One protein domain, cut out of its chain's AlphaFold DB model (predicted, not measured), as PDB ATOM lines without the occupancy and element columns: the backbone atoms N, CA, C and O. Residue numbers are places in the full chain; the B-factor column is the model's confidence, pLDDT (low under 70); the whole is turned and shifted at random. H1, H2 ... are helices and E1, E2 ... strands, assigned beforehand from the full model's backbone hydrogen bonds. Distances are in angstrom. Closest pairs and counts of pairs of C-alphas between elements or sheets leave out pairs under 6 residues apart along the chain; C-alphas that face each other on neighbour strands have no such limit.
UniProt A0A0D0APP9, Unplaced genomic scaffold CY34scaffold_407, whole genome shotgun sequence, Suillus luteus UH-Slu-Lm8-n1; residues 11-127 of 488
ATOM      1  N   GLU A  11      -8.084  31.041  10.249       51.72
ATOM      2  CA  GLU A  11      -9.315  31.826  10.425       51.72
ATOM      3  C   GLU A  11      -9.715  31.936  11.912       51.72
ATOM      4  O   GLU A  11     -10.261  32.955  12.336       51.72
ATOM      5  N   VAL A  12      -9.388  30.930  12.737       51.84
ATOM      6  CA  VAL A  12      -9.589  30.967  14.199       51.84
ATOM      7  C   VAL A  12      -8.625  31.943  14.878       51.84
ATOM      8  O   VAL A  12      -9.051  32.667  15.781       51.84
ATOM      9  N   ASP A  13      -7.370  32.000  14.431       46.44
ATOM     10  CA  ASP A  13      -6.380  32.952  14.945       46.44
ATOM     11  C   ASP A  13      -6.748  34.401  14.577       46.44
ATOM     12  O   ASP A  13      -6.748  35.267  15.453       46.44
ATOM     13  N   GLU A  14      -7.193  34.663  13.341       52.56
ATOM     14  CA  GLU A  14      -7.675  35.994  12.924       52.56
ATOM     15  C   GLU A  14      -8.936  36.427  13.719       52.56
ATOM     16  O   GLU A  14      -9.055  37.584  14.129       52.56
ATOM     17  N   LEU A  15      -9.847  35.498  14.053       47.44
ATOM     18  CA  LEU A  15     -11.032  35.762  14.894       47.44
ATOM     19  C   LEU A  15     -10.726  35.933  16.396       47.44
ATOM     20  O   LEU A  15     -11.536  36.519  17.128       47.44
ATOM     21  N   LEU A  16      -9.605  35.395  16.884       47.25
ATOM     22  CA  LEU A  16      -9.124  35.597  18.253       47.25
ATOM     23  C   LEU A  16      -8.374  36.929  18.387       47.25
ATOM     24  O   LEU A  16      -8.602  37.627  19.380       47.25
ATOM     25  N   GLU A  17      -7.585  37.317  17.382       48.34
ATOM     26  CA  GLU A  17      -6.913  38.623  17.301       48.34
ATOM     27  C   GLU A  17      -7.930  39.786  17.283       48.34
ATOM     28  O   GLU A  17      -7.837  40.705  18.106       48.34
ATOM     29  N   ASP A  18      -8.999  39.675  16.482       50.41
ATOM     30  CA  ASP A  18     -10.082  40.675  16.414       50.41
ATOM     31  C   ASP A  18     -10.840  40.848  17.751       50.41
ATOM     32  O   ASP A  18     -11.314  41.941  18.094       50.41
ATOM     33  N   LYS A  19     -10.941  39.782  18.561       51.28
ATOM     34  CA  LYS A  19     -11.535  39.846  19.910       51.28
ATOM     35  C   LYS A  19     -10.591  40.459  20.936       51.28
ATOM     36  O   LYS A  19     -11.051  41.131  21.861       51.28
ATOM     37  N   THR A  20      -9.286  40.230  20.816       51.03
ATOM     38  CA  THR A  20      -8.308  40.830  21.729       51.03
ATOM     39  C   THR A  20      -8.196  42.337  21.530       51.03
ATOM     40  O   THR A  20      -8.179  43.066  22.525       51.03
ATOM     41  N   ASP A  21      -8.268  42.819  20.289       53.09
ATOM     42  CA  ASP A  21      -8.224  44.253  19.985       53.09
ATOM     43  C   ASP A  21      -9.477  44.998  20.484       53.09
ATOM     44  O   ASP A  21      -9.381  46.104  21.022       53.09
ATOM     45  N   THR A  22     -10.656  44.359  20.456       56.19
ATOM     46  CA  THR A  22     -11.886  44.944  21.032       56.19
ATOM     47  C   THR A  22     -11.915  44.953  22.567       56.19
ATOM     48  O   THR A  22     -12.552  45.825  23.165       56.19
ATOM     49  N   ILE A  23     -11.233  44.014  23.229       58.69
ATOM     50  CA  ILE A  23     -11.086  43.984  24.696       58.69
ATOM     51  C   ILE A  23     -10.143  45.100  25.162       58.69
ATOM     52  O   ILE A  23     -10.403  45.724  26.195       58.69
ATOM     53  N   MET A  24      -9.080  45.369  24.398       57.25
ATOM     54  CA  MET A  24      -8.090  46.395  24.724       57.25
ATOM     55  C   MET A  24      -8.690  47.807  24.682       57.25
ATOM     56  O   MET A  24      -8.490  48.602  25.597       57.25
ATOM     57  N   ASP A  25      -9.531  48.132  23.703       65.19
ATOM     58  CA  ASP A  25     -10.109  49.481  23.587       65.19
ATOM     59  C   ASP A  25     -11.332  49.748  24.483       65.19
ATOM     60  O   ASP A  25     -11.965  50.805  24.393       65.19
ATOM     61  N   ASN A  26     -11.661  48.835  25.402       70.38
ATOM     62  CA  ASN A  26     -12.800  48.994  26.298       70.38
ATOM     63  C   ASN A  26     -12.427  49.777  27.585       70.38
ATOM     64  O   ASN A  26     -11.774  49.235  28.488       70.38
ATOM     65  N   PRO A  27     -12.897  51.033  27.755       71.94
ATOM     66  CA  PRO A  27     -12.574  51.848  28.927       71.94
ATOM     67  C   PRO A  27     -13.137  51.277  30.238       71.94
ATOM     68  O   PRO A  27     -12.581  51.542  31.308       71.94
ATOM     69  N   GLU A  28     -14.206  50.479  30.183       79.44
ATOM     70  CA  GLU A  28     -14.773  49.822  31.364       79.44
ATOM     71  C   GLU A  28     -13.866  48.697  31.868       79.44
ATOM     72  O   GLU A  28     -13.691  48.538  33.078       79.44
ATOM     73  N   LEU A  29     -13.233  47.948  30.960       80.31
ATOM     74  CA  LEU A  29     -12.270  46.907  31.322       80.31
ATOM     75  C   LEU A  29     -10.986  47.504  31.901       80.31
ATOM     76  O   LEU A  29     -10.478  46.990  32.895       80.31
ATOM     77  N   LEU A  30     -10.518  48.642  31.382       77.56
ATOM     78  CA  LEU A  30      -9.405  49.386  31.983       77.56
ATOM     79  C   LEU A  30      -9.742  49.909  33.391       77.56
ATOM     80  O   LEU A  30      -8.878  49.927  34.276       77.56
ATOM     81  N   ALA A  31     -10.994  50.313  33.633       79.06
ATOM     82  CA  ALA A  31     -11.454  50.712  34.963       79.06
ATOM     83  C   ALA A  31     -11.489  49.521  35.938       79.06
ATOM     84  O   ALA A  31     -10.953  49.634  37.044       79.06
ATOM     85  N   LYS A  32     -12.025  48.371  35.510       83.62
ATOM     86  CA  LYS A  32     -12.024  47.123  36.295       83.62
ATOM     87  C   LYS A  32     -10.608  46.611  36.559       83.62
ATOM     88  O   LYS A  32     -10.299  46.207  37.676       83.62
ATOM     89  N   LEU A  33      -9.711  46.708  35.575       84.19
ATOM     90  CA  LEU A  33      -8.295  46.395  35.754       84.19
ATOM     91  C   LEU A  33      -7.664  47.286  36.812       84.19
ATOM     92  O   LEU A  33      -6.949  46.790  37.672       84.19
ATOM     93  N   ARG A  34      -7.941  48.591  36.804       81.69
ATOM     94  CA  ARG A  34      -7.421  49.501  37.829       81.69
ATOM     95  C   ARG A  34      -7.890  49.119  39.236       81.69
ATOM     96  O   ARG A  34      -7.101  49.261  40.170       81.69
ATOM     97  N   GLU A  35      -9.138  48.688  39.383       82.69
ATOM     98  CA  GLU A  35      -9.690  48.219  40.656       82.69
ATOM     99  C   GLU A  35      -9.003  46.925  41.113       82.69
ATOM    100  O   GLU A  35      -8.441  46.889  42.210       82.69
ATOM    101  N   ALA A  36      -8.915  45.920  40.236       85.12
ATOM    102  CA  ALA A  36      -8.207  44.665  40.506       85.12
ATOM    103  C   ALA A  36      -6.717  44.894  40.839       85.12
ATOM    104  O   ALA A  36      -6.175  44.301  41.772       85.12
ATOM    105  N   TRP A  37      -6.062  45.832  40.150       84.31
ATOM    106  CA  TRP A  37      -4.647  46.166  40.345       84.31
ATOM    107  C   TRP A  37      -4.347  46.833  41.695       84.31
ATOM    108  O   TRP A  37      -3.208  46.799  42.175       84.31
ATOM    109  N   GLN A  38      -5.351  47.480  42.293       78.00
ATOM    110  CA  GLN A  38      -5.264  48.134  43.602       78.00
ATOM    111  C   GLN A  38      -5.758  47.247  44.748       78.00
ATOM    112  O   GLN A  38      -5.649  47.651  45.908       78.00
ATOM    113  N   MET A  39      -6.266  46.052  44.443       81.75
ATOM    114  CA  MET A  39      -6.756  45.113  45.440       81.75
ATOM    115  C   MET A  39      -5.643  44.724  46.422       81.75
ATOM    116  O   MET A  39      -4.501  44.449  46.044       81.75
ATOM    117  N   ILE A  40      -5.990  44.724  47.708       79.94
ATOM    118  CA  ILE A  40      -5.100  44.328  48.798       79.94
ATOM    119  C   ILE A  40      -5.271  42.826  49.004       79.94
ATOM    120  O   ILE A  40      -6.340  42.368  49.399       79.94
ATOM    121  N   TRP A  41      -4.209  42.066  48.755       82.06
ATOM    122  CA  TRP A  41      -4.248  40.611  48.869       82.06
ATOM    123  C   TRP A  41      -3.930  40.140  50.293       82.06
ATOM    124  O   TRP A  41      -3.021  40.694  50.927       82.06
ATOM    125  N   PRO A  42      -4.620  39.100  50.801       82.31
ATOM    126  CA  PRO A  42      -4.277  38.489  52.078       82.31
ATOM    127  C   PRO A  42      -2.838  37.965  52.097       82.31
ATOM    128  O   PRO A  42      -2.328  37.442  51.104       82.31
ATOM    129  N   LEU A  43      -2.185  38.054  53.260       78.62
ATOM    130  CA  LEU A  43      -0.772  37.700  53.419       78.62
ATOM    131  C   LEU A  43      -0.462  36.259  52.984       78.62
ATOM    132  O   LEU A  43       0.556  36.023  52.336       78.62
ATOM    133  N   HIS A  44      -1.343  35.316  53.322       82.00
ATOM    134  CA  HIS A  44      -1.179  33.900  52.996       82.00
ATOM    135  C   HIS A  44      -1.196  33.650  51.480       82.00
ATOM    136  O   HIS A  44      -0.338  32.923  50.992       82.00
ATOM    137  N   VAL A  45      -2.069  34.332  50.726       85.19
ATOM    138  CA  VAL A  45      -2.133  34.235  49.255       85.19
ATOM    139  C   VAL A  45      -0.822  34.702  48.620       85.19
ATOM    140  O   VAL A  45      -0.298  34.069  47.705       85.19
ATOM    141  N   ILE A  46      -0.261  35.808  49.122       84.62
ATOM    142  CA  ILE A  46       1.009  36.344  48.617       84.62
ATOM    143  C   ILE A  46       2.158  35.385  48.952       84.62
ATOM    144  O   ILE A  46       3.017  35.154  48.108       84.62
ATOM    145  N   MET A  47       2.190  34.840  50.170       81.94
ATOM    146  CA  MET A  47       3.237  33.913  50.615       81.94
ATOM    147  C   MET A  47       3.236  32.611  49.816       81.94
ATOM    148  O   MET A  47       4.280  32.232  49.289       81.94
ATOM    149  N   GLU A  48       2.069  31.989  49.647       87.50
ATOM    150  CA  GLU A  48       1.921  30.757  48.871       87.50
ATOM    151  C   GLU A  48       2.379  30.956  47.418       87.50
ATOM    152  O   GLU A  48       3.112  30.141  46.854       87.50
ATOM    153  N   TRP A  49       2.015  32.090  46.814       89.19
ATOM    154  CA  TRP A  49       2.493  32.448  45.482       89.19
ATOM    155  C   TRP A  49       4.010  32.681  45.452       89.19
ATOM    156  O   TRP A  49       4.701  32.275  44.515       89.19
ATOM    157  N   VAL A  50       4.564  33.329  46.484       85.12
ATOM    158  CA  VAL A  50       6.000  33.611  46.565       85.12
ATOM    159  C   VAL A  50       6.835  32.335  46.638       85.12
ATOM    160  O   VAL A  50       7.929  32.302  46.072       85.12
ATOM    161  N   GLU A  51       6.339  31.310  47.315       84.88
ATOM    162  CA  GLU A  51       7.016  30.020  47.463       84.88
ATOM    163  C   GLU A  51       7.047  29.225  46.154       84.88
ATOM    164  O   GLU A  51       8.057  28.592  45.855       84.88
ATOM    165  N   LYS A  52       5.995  29.328  45.333       86.12
ATOM    166  CA  LYS A  52       5.895  28.639  44.034       86.12
ATOM    167  C   LYS A  52       6.737  29.281  42.923       86.12
ATOM    168  O   LYS A  52       7.011  28.638  41.916       86.12
ATOM    169  N   GLN A  53       7.145  30.541  43.088       84.19
ATOM    170  CA  GLN A  53       7.795  31.325  42.032       84.19
ATOM    171  C   GLN A  53       9.295  31.544  42.291       84.19
ATOM    172  O   GLN A  53       9.692  31.888  43.416       84.19
ATOM    173  N   PRO A  54      10.154  31.458  41.254       82.50
ATOM    174  CA  PRO A  54      11.593  31.639  41.411       82.50
ATOM    175  C   PRO A  54      11.951  33.051  41.923       82.50
ATOM    176  O   PRO A  54      11.205  34.020  41.735       82.50
ATOM    177  N   PRO A  55      13.084  33.232  42.626       81.31
ATOM    178  CA  PRO A  55      13.568  34.554  43.028       81.31
ATOM    179  C   PRO A  55      13.877  35.433  41.807       81.31
ATOM    180  O   PRO A  55      14.388  34.963  40.799       81.31
ATOM    181  N   CYS A  56      13.602  36.739  41.897       83.75
ATOM    182  CA  CYS A  56      13.958  37.657  40.810       83.75
ATOM    183  C   CYS A  56      15.484  37.823  40.688       83.75
ATOM    184  O   CYS A  56      16.195  37.696  41.684       83.75
ATOM    185  N   ALA A  57      15.987  38.207  39.509       80.19
ATOM    186  CA  ALA A  57      17.427  38.365  39.259       80.19
ATOM    187  C   ALA A  57      18.143  39.264  40.292       80.19
ATOM    188  O   ALA A  57      19.223  38.931  40.777       80.19
ATOM    189  N   ALA A  58      17.508  40.365  40.712       78.12
ATOM    190  CA  ALA A  58      18.060  41.248  41.740       78.12
ATOM    191  C   ALA A  58      18.142  40.573  43.124       78.12
ATOM    192  O   ALA A  58      19.100  40.784  43.863       78.12
ATOM    193  N   CYS A  59      17.164  39.731  43.464       79.56
ATOM    194  CA  CYS A  59      17.175  38.912  44.675       79.56
ATOM    195  C   CYS A  59      18.275  37.848  44.641       79.56
ATOM    196  O   CYS A  59      18.980  37.693  45.635       79.56
ATOM    197  N   VAL A  60      18.458  37.178  43.498       80.50
ATOM    198  CA  VAL A  60      19.518  36.177  43.290       80.50
ATOM    199  C   VAL A  60      20.900  36.811  43.455       80.50
ATOM    200  O   VAL A  60      21.694  36.337  44.258       80.50
ATOM    201  N   SER A  61      21.151  37.943  42.787       80.12
ATOM    202  CA  SER A  61      22.454  38.632  42.828       80.12
ATOM    203  C   SER A  61      22.878  39.133  44.215       80.12
ATOM    204  O   SER A  61      24.060  39.348  44.455       80.12
ATOM    205  N   GLN A  62      21.923  39.340  45.127       74.06
ATOM    206  CA  GLN A  62      22.169  39.882  46.470       74.06
ATOM    207  C   GLN A  62      21.858  38.876  47.586       74.06
ATOM    208  O   GLN A  62      21.818  39.275  48.749       74.06
ATOM    209  N   SER A  63      21.576  37.611  47.245       73.94
ATOM    210  CA  SER A  63      21.192  36.553  48.194       73.94
ATOM    211  C   SER A  63      20.045  36.964  49.138       73.94
ATOM    212  O   SER A  63      20.036  36.636  50.322       73.94
ATOM    213  N   ARG A  64      19.064  37.723  48.629       75.94
ATOM    214  CA  ARG A  64      17.916  38.258  49.393       75.94
ATOM    215  C   ARG A  64      16.596  37.736  48.840       75.94
ATOM    216  O   ARG A  64      16.501  37.426  47.660       75.94
ATOM    217  N   LYS A  65      15.541  37.723  49.659       75.12
ATOM    218  CA  LYS A  65      14.190  37.303  49.243       75.12
ATOM    219  C   LYS A  65      13.269  38.498  48.969       75.12
ATOM    220  O   LYS A  65      13.517  39.618  49.419       75.12
ATOM    221  N   CYS A  66      12.221  38.259  48.183       77.56
ATOM    222  CA  CYS A  66      11.066  39.150  48.127       77.56
ATOM    223  C   CYS A  66      10.168  38.823  49.319       77.56
ATOM    224  O   CYS A  66       9.927  37.648  49.574       77.56
ATOM    225  N   TYR A  67       9.689  39.841  50.028       75.56
ATOM    226  CA  TYR A  67       8.831  39.669  51.196       75.56
ATOM    227  C   TYR A  67       7.461  40.288  50.918       75.56
ATOM    228  O   TYR A  67       7.389  41.319  50.237       75.56
ATOM    229  N   PRO A  68       6.370  39.709  51.427       72.75
ATOM    230  CA  PRO A  68       5.079  40.376  51.392       72.75
ATOM    231  C   PRO A  68       5.106  41.633  52.272       72.75
ATOM    232  O   PRO A  68       5.777  41.682  53.301       72.75
ATOM    233  N   SER A  69       4.380  42.668  51.859       71.38
ATOM    234  CA  SER A  69       4.180  43.891  52.635       71.38
ATOM    235  C   SER A  69       2.775  43.883  53.244       71.38
ATOM    236  O   SER A  69       1.826  44.168  52.510       71.38
ATOM    237  N   PRO A  70       2.620  43.633  54.561       59.25
ATOM    238  CA  PRO A  70       1.309  43.534  55.210       59.25
ATOM    239  C   PRO A  70       0.464  44.800  55.035       59.25
ATOM    240  O   PRO A  70      -0.719  44.727  54.741       59.25
ATOM    241  N   GLN A  71       1.098  45.975  55.111       61.72
ATOM    242  CA  GLN A  71       0.428  47.274  54.973       61.72
ATOM    243  C   GLN A  71      -0.035  47.604  53.544       61.72
ATOM    244  O   GLN A  71      -0.785  48.553  53.353       61.72
ATOM    245  N   GLN A  72       0.465  46.896  52.525       60.94
ATOM    246  CA  GLN A  72       0.208  47.232  51.116       60.94
ATOM    247  C   GLN A  72      -0.416  46.081  50.326       60.94
ATOM    248  O   GLN A  72      -0.522  46.215  49.108       60.94
ATOM    249  N   GLY A  73      -0.725  44.945  50.969       62.91
ATOM    250  CA  GLY A  73      -1.267  43.747  50.308       62.91
ATOM    251  C   GLY A  73      -0.513  43.346  49.042       62.91
ATOM    252  O   GLY A  73      -1.125  42.908  48.075       62.91
ATOM    253  N   SER A  74       0.800  43.592  48.994       70.06
ATOM    254  CA  SER A  74       1.596  43.424  47.778       70.06
ATOM    255  C   SER A  74       3.023  42.987  48.076       70.06
ATOM    256  O   SER A  74       3.537  43.118  49.189       70.06
ATOM    257  N   LEU A  75       3.681  42.457  47.050       73.50
ATOM    258  CA  LEU A  75       5.044  41.955  47.133       73.50
ATOM    259  C   LEU A  75       6.062  43.104  47.145       73.50
ATOM    260  O   LEU A  75       6.048  43.985  46.279       73.50
ATOM    261  N   ARG A  76       6.989  43.086  48.106       72.00
ATOM    262  CA  ARG A  76       8.086  44.051  48.220       72.00
ATOM    263  C   ARG A  76       9.428  43.353  48.029       72.00
ATOM    264  O   ARG A  76       9.802  42.433  48.746       72.00
ATOM    265  N   CYS A  77      10.201  43.848  47.072       77.06
ATOM    266  CA  CYS A  77      11.573  43.413  46.843       77.06
ATOM    267  C   CYS A  77      12.520  44.554  47.210       77.06
ATOM    268  O   CYS A  77      12.570  45.560  46.505       77.06
ATOM    269  N   MET A  78      13.261  44.418  48.312       71.62
ATOM    270  CA  MET A  78      14.211  45.446  48.763       71.62
ATOM    271  C   MET A  78      15.322  45.736  47.733       71.62
ATOM    272  O   MET A  78      15.577  46.918  47.485       71.62
ATOM    273  N   PRO A  79      15.936  44.724  47.080       69.69
ATOM    274  CA  PRO A  79      16.870  44.946  45.972       69.69
ATOM    275  C   PRO A  79      16.269  45.762  44.815       69.69
ATOM    276  O   PRO A  79      16.847  46.770  44.413       69.69
ATOM    277  N   CYS A  80      15.077  45.396  44.327       70.94
ATOM    278  CA  CYS A  80      14.419  46.123  43.230       70.94
ATOM    279  C   CYS A  80      13.879  47.497  43.653       70.94
ATOM    280  O   CYS A  80      13.823  48.411  42.842       70.94
ATOM    281  N   ALA A  81      13.491  47.684  44.916       66.12
ATOM    282  CA  ALA A  81      13.038  48.983  45.410       66.12
ATOM    283  C   ALA A  81      14.189  50.004  45.464       66.12
ATOM    284  O   ALA A  81      13.978  51.192  45.219       66.12
ATOM    285  N   ARG A  82      15.416  49.549  45.759       65.56
ATOM    286  CA  ARG A  82      16.611  50.406  45.805       65.56
ATOM    287  C   ARG A  82      17.085  50.853  44.424       65.56
ATOM    288  O   ARG A  82      17.632  51.946  44.327       65.56
ATOM    289  N   SER A  83      16.851  50.063  43.373       59.84
ATOM    290  CA  SER A  83      17.300  50.408  42.018       59.84
ATOM    291  C   SER A  83      16.521  51.567  41.387       59.84
ATOM    292  O   SER A  83      16.969  52.087  40.371       59.84
ATOM    293  N   ARG A  84      15.385  51.995  41.974       57.44
ATOM    294  CA  ARG A  84      14.509  53.120  41.555       57.44
ATOM    295  C   ARG A  84      14.016  53.095  40.097       57.44
ATOM    296  O   ARG A  84      13.200  53.935  39.735       57.44
ATOM    297  N   ALA A  85      14.480  52.154  39.278       53.34
ATOM    298  CA  ALA A  85      14.327  52.183  37.834       53.34
ATOM    299  C   ALA A  85      13.044  51.496  37.354       53.34
ATOM    300  O   ALA A  85      12.471  51.948  36.370       53.34
ATOM    301  N   LYS A  86      12.575  50.428  38.021       63.22
ATOM    302  CA  LYS A  86      11.380  49.656  37.622       63.22
ATOM    303  C   LYS A  86      10.742  48.945  38.829       63.22
ATOM    304  O   LYS A  86      11.458  48.636  39.786       63.22
ATOM    305  N   PRO A  87       9.421  48.661  38.813       68.06
ATOM    306  CA  PRO A  87       8.811  47.766  39.794       68.06
ATOM    307  C   PRO A  87       9.466  46.378  39.731       68.06
ATOM    308  O   PRO A  87      10.003  45.968  38.703       68.06
ATOM    309  N   CYS A  88       9.448  45.648  40.849       78.94
ATOM    310  CA  CYS A  88       9.987  44.289  40.886       78.94
ATOM    311  C   CYS A  88       9.255  43.404  39.857       78.94
ATOM    312  O   CYS A  88       8.023  43.412  39.868       78.94
ATOM    313  N   PRO A  89       9.962  42.609  39.027       81.75
ATOM    314  CA  PRO A  89       9.319  41.758  38.025       81.75
ATOM    315  C   PRO A  89       8.334  40.775  38.665       81.75
ATOM    316  O   PRO A  89       7.211  40.661  38.201       81.75
ATOM    317  N   ARG A  90       8.683  40.192  39.820       84.12
ATOM    318  CA  ARG A  90       7.771  39.331  40.588       84.12
ATOM    319  C   ARG A  90       6.551  40.063  41.126       84.12
ATOM    320  O   ARG A  90       5.488  39.476  41.232       84.12
ATOM    321  N   LYS A  91       6.696  41.341  41.489       82.88
ATOM    322  CA  LYS A  91       5.551  42.142  41.939       82.88
ATOM    323  C   LYS A  91       4.579  42.356  40.784       82.88
ATOM    324  O   LYS A  91       3.384  42.194  40.978       82.88
ATOM    325  N   ARG A  92       5.102  42.707  39.605       84.62
ATOM    326  CA  ARG A  92       4.299  42.872  38.391       84.62
ATOM    327  C   ARG A  92       3.625  41.556  38.008       84.62
ATOM    328  O   ARG A  92       2.421  41.556  37.833       84.62
ATOM    329  N   GLN A  93       4.375  40.457  37.972       87.50
ATOM    330  CA  GLN A  93       3.854  39.129  37.649       87.50
ATOM    331  C   GLN A  93       2.722  38.712  38.599       87.50
ATOM    332  O   GLN A  93       1.647  38.356  38.140       87.50
ATOM    333  N   PHE A  94       2.912  38.871  39.913       88.81
ATOM    334  CA  PHE A  94       1.853  38.629  40.896       88.81
ATOM    335  C   PHE A  94       0.600  39.474  40.623       88.81
ATOM    336  O   PHE A  94      -0.510  38.959  40.665       88.81
ATOM    337  N   GLN A  95       0.767  40.770  40.332       87.31
ATOM    338  CA  GLN A  95      -0.358  41.661  40.034       87.31
ATOM    339  C   GLN A  95      -1.090  41.270  38.748       87.31
ATOM    340  O   GLN A  95      -2.314  41.341  38.725       87.31
ATOM    341  N   VAL A  96      -0.369  40.840  37.712       89.19
ATOM    342  CA  VAL A  96      -0.959  40.355  36.457       89.19
ATOM    343  C   VAL A  96      -1.741  39.069  36.701       89.19
ATOM    344  O   VAL A  96      -2.931  39.039  36.414       89.19
ATOM    345  N   GLU A  97      -1.113  38.044  37.285       90.62
ATOM    346  CA  GLU A  97      -1.749  36.739  37.523       90.62
ATOM    347  C   GLU A  97      -3.002  36.878  38.396       90.62
ATOM    348  O   GLU A  97      -4.060  36.346  38.071       90.62
ATOM    349  N   LYS A  98      -2.931  37.677  39.465       90.00
ATOM    350  CA  LYS A  98      -4.087  37.900  40.333       90.00
ATOM    351  C   LYS A  98      -5.165  38.788  39.718       90.00
ATOM    352  O   LYS A  98      -6.344  38.570  39.981       90.00
ATOM    353  N   SER A  99      -4.804  39.745  38.866       87.81
ATOM    354  CA  SER A  99      -5.807  40.513  38.114       87.81
ATOM    355  C   SER A  99      -6.480  39.654  37.041       87.81
ATOM    356  O   SER A  99      -7.673  39.821  36.811       87.81
ATOM    357  N   ALA A 100      -5.758  38.710  36.434       88.44
ATOM    358  CA  ALA A 100      -6.308  37.734  35.493       88.44
ATOM    359  C   ALA A 100      -7.347  36.827  36.170       88.44
ATOM    360  O   ALA A 100      -8.456  36.692  35.658       88.44
ATOM    361  N   GLU A 101      -7.047  36.317  37.371       88.31
ATOM    362  CA  GLU A 101      -8.002  35.549  38.187       88.31
ATOM    363  C   GLU A 101      -9.278  36.352  38.508       88.31
ATOM    364  O   GLU A 101     -10.386  35.843  38.351       88.31
ATOM    365  N   VAL A 102      -9.144  37.618  38.928       87.56
ATOM    366  CA  VAL A 102     -10.289  38.474  39.307       87.56
ATOM    367  C   VAL A 102     -11.145  38.861  38.105       87.56
ATOM    368  O   VAL A 102     -12.371  38.880  38.198       87.56
ATOM    369  N   LEU A 103     -10.509  39.195  36.983       85.44
ATOM    370  CA  LEU A 103     -11.199  39.639  35.773       85.44
ATOM    371  C   LEU A 103     -11.671  38.476  34.897       85.44
ATOM    372  O   LEU A 103     -12.371  38.726  33.919       85.44
ATOM    373  N   GLN A 104     -11.303  37.236  35.242       87.19
ATOM    374  CA  GLN A 104     -11.544  36.034  34.437       87.19
ATOM    375  C   GLN A 104     -10.997  36.183  33.008       87.19
ATOM    376  O   GLN A 104     -11.615  35.764  32.033       87.19
ATOM    377  N   LEU A 105      -9.828  36.814  32.900       85.62
ATOM    378  CA  LEU A 105      -9.103  37.017  31.650       85.62
ATOM    379  C   LEU A 105      -7.852  36.146  31.635       85.62
ATOM    380  O   LEU A 105      -7.362  35.710  32.676       85.62
ATOM    381  N   THR A 106      -7.302  35.914  30.448       86.69
ATOM    382  CA  THR A 106      -5.987  35.277  30.332       86.69
ATOM    383  C   THR A 106      -4.882  36.224  30.807       86.69
ATOM    384  O   THR A 106      -5.032  37.451  30.797       86.69
ATOM    385  N   ILE A 107      -3.743  35.658  31.219       87.19
ATOM    386  CA  ILE A 107      -2.560  36.433  31.629       87.19
ATOM    387  C   ILE A 107      -2.130  37.380  30.498       87.19
ATOM    388  O   ILE A 107      -1.894  38.557  30.752       87.19
ATOM    389  N   GLU A 108      -2.109  36.894  29.256       85.50
ATOM    390  CA  GLU A 108      -1.712  37.655  28.065       85.50
ATOM    391  C   GLU A 108      -2.637  38.850  27.802       85.50
ATOM    392  O   GLU A 108      -2.161  39.965  27.587       85.50
ATOM    393  N   GLN A 109      -3.956  38.662  27.930       82.50
ATOM    394  CA  GLN A 109      -4.931  39.752  27.809       82.50
ATOM    395  C   GLN A 109      -4.725  40.828  28.884       82.50
ATOM    396  O   GLN A 109      -4.779  42.023  28.592       82.50
ATOM    397  N   VAL A 110      -4.448  40.433  30.131       85.06
ATOM    398  CA  VAL A 110      -4.147  41.393  31.205       85.06
ATOM    399  C   VAL A 110      -2.818  42.103  30.957       85.06
ATOM    400  O   VAL A 110      -2.723  43.307  31.195       85.06
ATOM    401  N   GLU A 111      -1.792  41.414  30.457       85.69
ATOM    402  CA  GLU A 111      -0.529  42.057  30.090       85.69
ATOM    403  C   GLU A 111      -0.697  43.076  28.960       85.69
ATOM    404  O   GLU A 111      -0.111  44.160  29.053       85.69
ATOM    405  N   GLY A 112      -1.521  42.774  27.952       81.62
ATOM    406  CA  GLY A 112      -1.905  43.712  26.894       81.62
ATOM    407  C   GLY A 112      -2.563  44.972  27.462       81.62
ATOM    408  O   GLY A 112      -2.082  46.086  27.235       81.62
ATOM    409  N   LEU A 113      -3.568  44.803  28.329       80.81
ATOM    410  CA  LEU A 113      -4.253  45.920  28.993       80.81
ATOM    411  C   LEU A 113      -3.312  46.758  29.879       80.81
ATOM    412  O   LEU A 113      -3.431  47.982  29.945       80.81
ATOM    413  N   VAL A 114      -2.349  46.128  30.559       82.81
ATOM    414  CA  VAL A 114      -1.343  46.835  31.371       82.81
ATOM    415  C   VAL A 114      -0.409  47.667  30.491       82.81
ATOM    416  O   VAL A 114      -0.108  48.810  30.838       82.81
ATOM    417  N   GLN A 115       0.044  47.125  29.358       80.19
ATOM    418  CA  GLN A 115       0.901  47.848  28.411       80.19
ATOM    419  C   GLN A 115       0.176  49.056  27.811       80.19
ATOM    420  O   GLN A 115       0.738  50.153  27.746       80.19
ATOM    421  N   GLN A 116      -1.094  48.884  27.454       74.12
ATOM    422  CA  GLN A 116      -1.939  49.961  26.959       74.12
ATOM    423  C   GLN A 116      -2.188  51.027  28.034       74.12
ATOM    424  O   GLN A 116      -2.089  52.222  27.755       74.12
ATOM    425  N   ALA A 117      -2.436  50.626  29.284       74.69
ATOM    426  CA  ALA A 117      -2.583  51.557  30.399       74.69
ATOM    427  C   ALA A 117      -1.293  52.354  30.677       74.69
ATOM    428  O   ALA A 117      -1.361  53.537  31.013       74.69
ATOM    429  N   ASP A 118      -0.113  51.750  30.503       70.31
ATOM    430  CA  ASP A 118       1.181  52.434  30.632       70.31
ATOM    431  C   ASP A 118       1.448  53.431  29.483       70.31
ATOM    432  O   ASP A 118       2.059  54.485  29.715       70.31
ATOM    433  N   ALA A 119       0.972  53.127  28.268       68.38
ATOM    434  CA  ALA A 119       1.041  53.997  27.088       68.38
ATOM    435  C   ALA A 119      -0.020  55.119  27.091       68.38
ATOM    436  O   ALA A 119       0.165  56.172  26.478       68.38
ATOM    437  N   SER A 120      -1.117  54.910  27.813       63.50
ATOM    438  CA  SER A 120      -2.262  55.809  27.948       63.50
ATOM    439  C   SER A 120      -2.048  56.894  29.024       63.50
ATOM    440  O   SER A 120      -1.269  56.717  29.969       63.50
ATOM    441  N   PRO A 121      -2.773  58.034  28.977       56.31
ATOM    442  CA  PRO A 121      -2.889  58.930  30.135       56.31
ATOM    443  C   PRO A 121      -3.479  58.228  31.375       56.31
ATOM    444  O   PRO A 121      -3.298  58.708  32.499       56.31
ATOM    445  N   PHE A 122      -4.138  57.076  31.202       56.97
ATOM    446  CA  PHE A 122      -4.665  56.218  32.264       56.97
ATOM    447  C   PHE A 122      -3.603  55.286  32.856       56.97
ATOM    448  O   PHE A 122      -3.791  54.076  32.931       56.97
ATOM    449  N   LYS A 123      -2.512  55.851  33.377       64.81
ATOM    450  CA  LYS A 123      -1.467  55.047  34.025       64.81
ATOM    451  C   LYS A 123      -2.026  54.255  35.200       64.81
ATOM    452  O   LYS A 123      -2.701  54.811  36.079       64.81
ATOM    453  N   LEU A 124      -1.708  52.965  35.238       64.19
ATOM    454  CA  LEU A 124      -1.904  52.163  36.436       64.19
ATOM    455  C   LEU A 124      -0.956  52.683  37.525       64.19
ATOM    456  O   LEU A 124       0.181  53.078  37.241       64.19
ATOM    457  N   PRO A 125      -1.390  52.725  38.793       62.38
ATOM    458  CA  PRO A 125      -0.503  53.091  39.883       62.38
ATOM    459  C   PRO A 125       0.564  51.998  40.056       62.38
ATOM    460  O   PRO A 125       0.387  51.029  40.786       62.38
ATOM    461  N   THR A 126       1.714  52.159  39.398       55.41
ATOM    462  CA  THR A 126       2.840  51.199  39.436       55.41
ATOM    463  C   THR A 126       3.564  51.155  40.787       55.41
ATOM    464  O   THR A 126       4.403  50.297  41.059       55.41
ATOM    465  N   SER A 127       3.224  52.063  41.689       49.84
ATOM    466  CA  SER A 127       3.568  52.028  43.105       49.84
ATOM    467  C   SER A 127       2.680  53.043  43.808       49.84
ATOM    468  O   SER A 127       2.327  54.046  43.191       49.84
TER     469      SER A 127
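This is residues 11 to 127 of the 488 residues of an uncharacterized protein of Suillus luteus UH-Slu-Lm8-n1 (UniProt A0A0D0APP9). The long helix H6 runs through the middle of an elongated, mostly helical domain, with helices H2 and H7 packed crosswise on its later half and the small hairpin E1 E2 on its earlier half. Helix H3 packs on that hairpin, the short helices H4 and H5 meet beyond it, and at the other end residues 11 to 19 of H1 stick out. The printed part has 117 residues with seven named helices and two named strands in the order H1 H2 H3 H4 E1 E2 H5 H6 H7; the sheet, E1 - E2, is antiparallel. It is compact, with a radius of gyration of the C-alphas of 15.5 A, and spans 48 by 28 by 28 A.

Strands E1, residues 67 to 69, and E2, residues 74 to 76, form an antiparallel hairpin at 130 degrees, with N 69 and O 74 2.8 A apart and N 67 and O 76 2.9 A apart, within hydrogen-bond range. The closest C-alphas of E1 and H3, residues 43 to 52, are those of Pro 68 and Ile 46, 6.4 A apart. Those of E2 and H6, residues 89 to 103, are Leu 75 and Lys 91, 5.2 A apart. H4, residues 57 to 61, touches H5, residues 78 to 82, at Ala 58 and Pro 79, their closest C-alphas, 5.7 A apart. H2, residues 27 to 38, touches H6 with residues 32 to 37 alone, at a steep tilt of 56 degrees, opposite ways; the closest C-alphas are those of Ala 36 and Ser 99, 5.4 A. The hub is H7, residues 107 to 119, which touches H6, H2 and H1, residues 11 to 24. Its closest C-alphas to these are Ile 107 to Ala 100, 5.5 A, Leu 113 to Leu 30, 6.9 A, and Leu 113 to Met 24, 5.8 A. H1 is apart from H6. Every O i to N i+4 pair is within hydrogen-bond range in H2, H3, H4, H5, H6 and H7, and 9 of 10 are in H1.

H1 begins at C-alpha 11, (-9.315, 31.826, 10.425), and is 20.5 A long; H2 is 16.8 A and H3 14.7 A. H4, E1, E2 and H5 follow. H6, 20.7 A, begins at C-alpha 89, (9.319, 41.758, 38.025). H7, 18.5 A, ends at C-alpha 119, (1.041, 53.997, 27.088).

The two C-alphas farthest apart are those of Glu 11 and Ser 63, 48.8 A. The printed part has no cut and no long link. Mean pLDDT of the printed part is 74.0; residues 11 to 25, 70 to 73, 79, 81 to 87 and 119 to 127 are under 70.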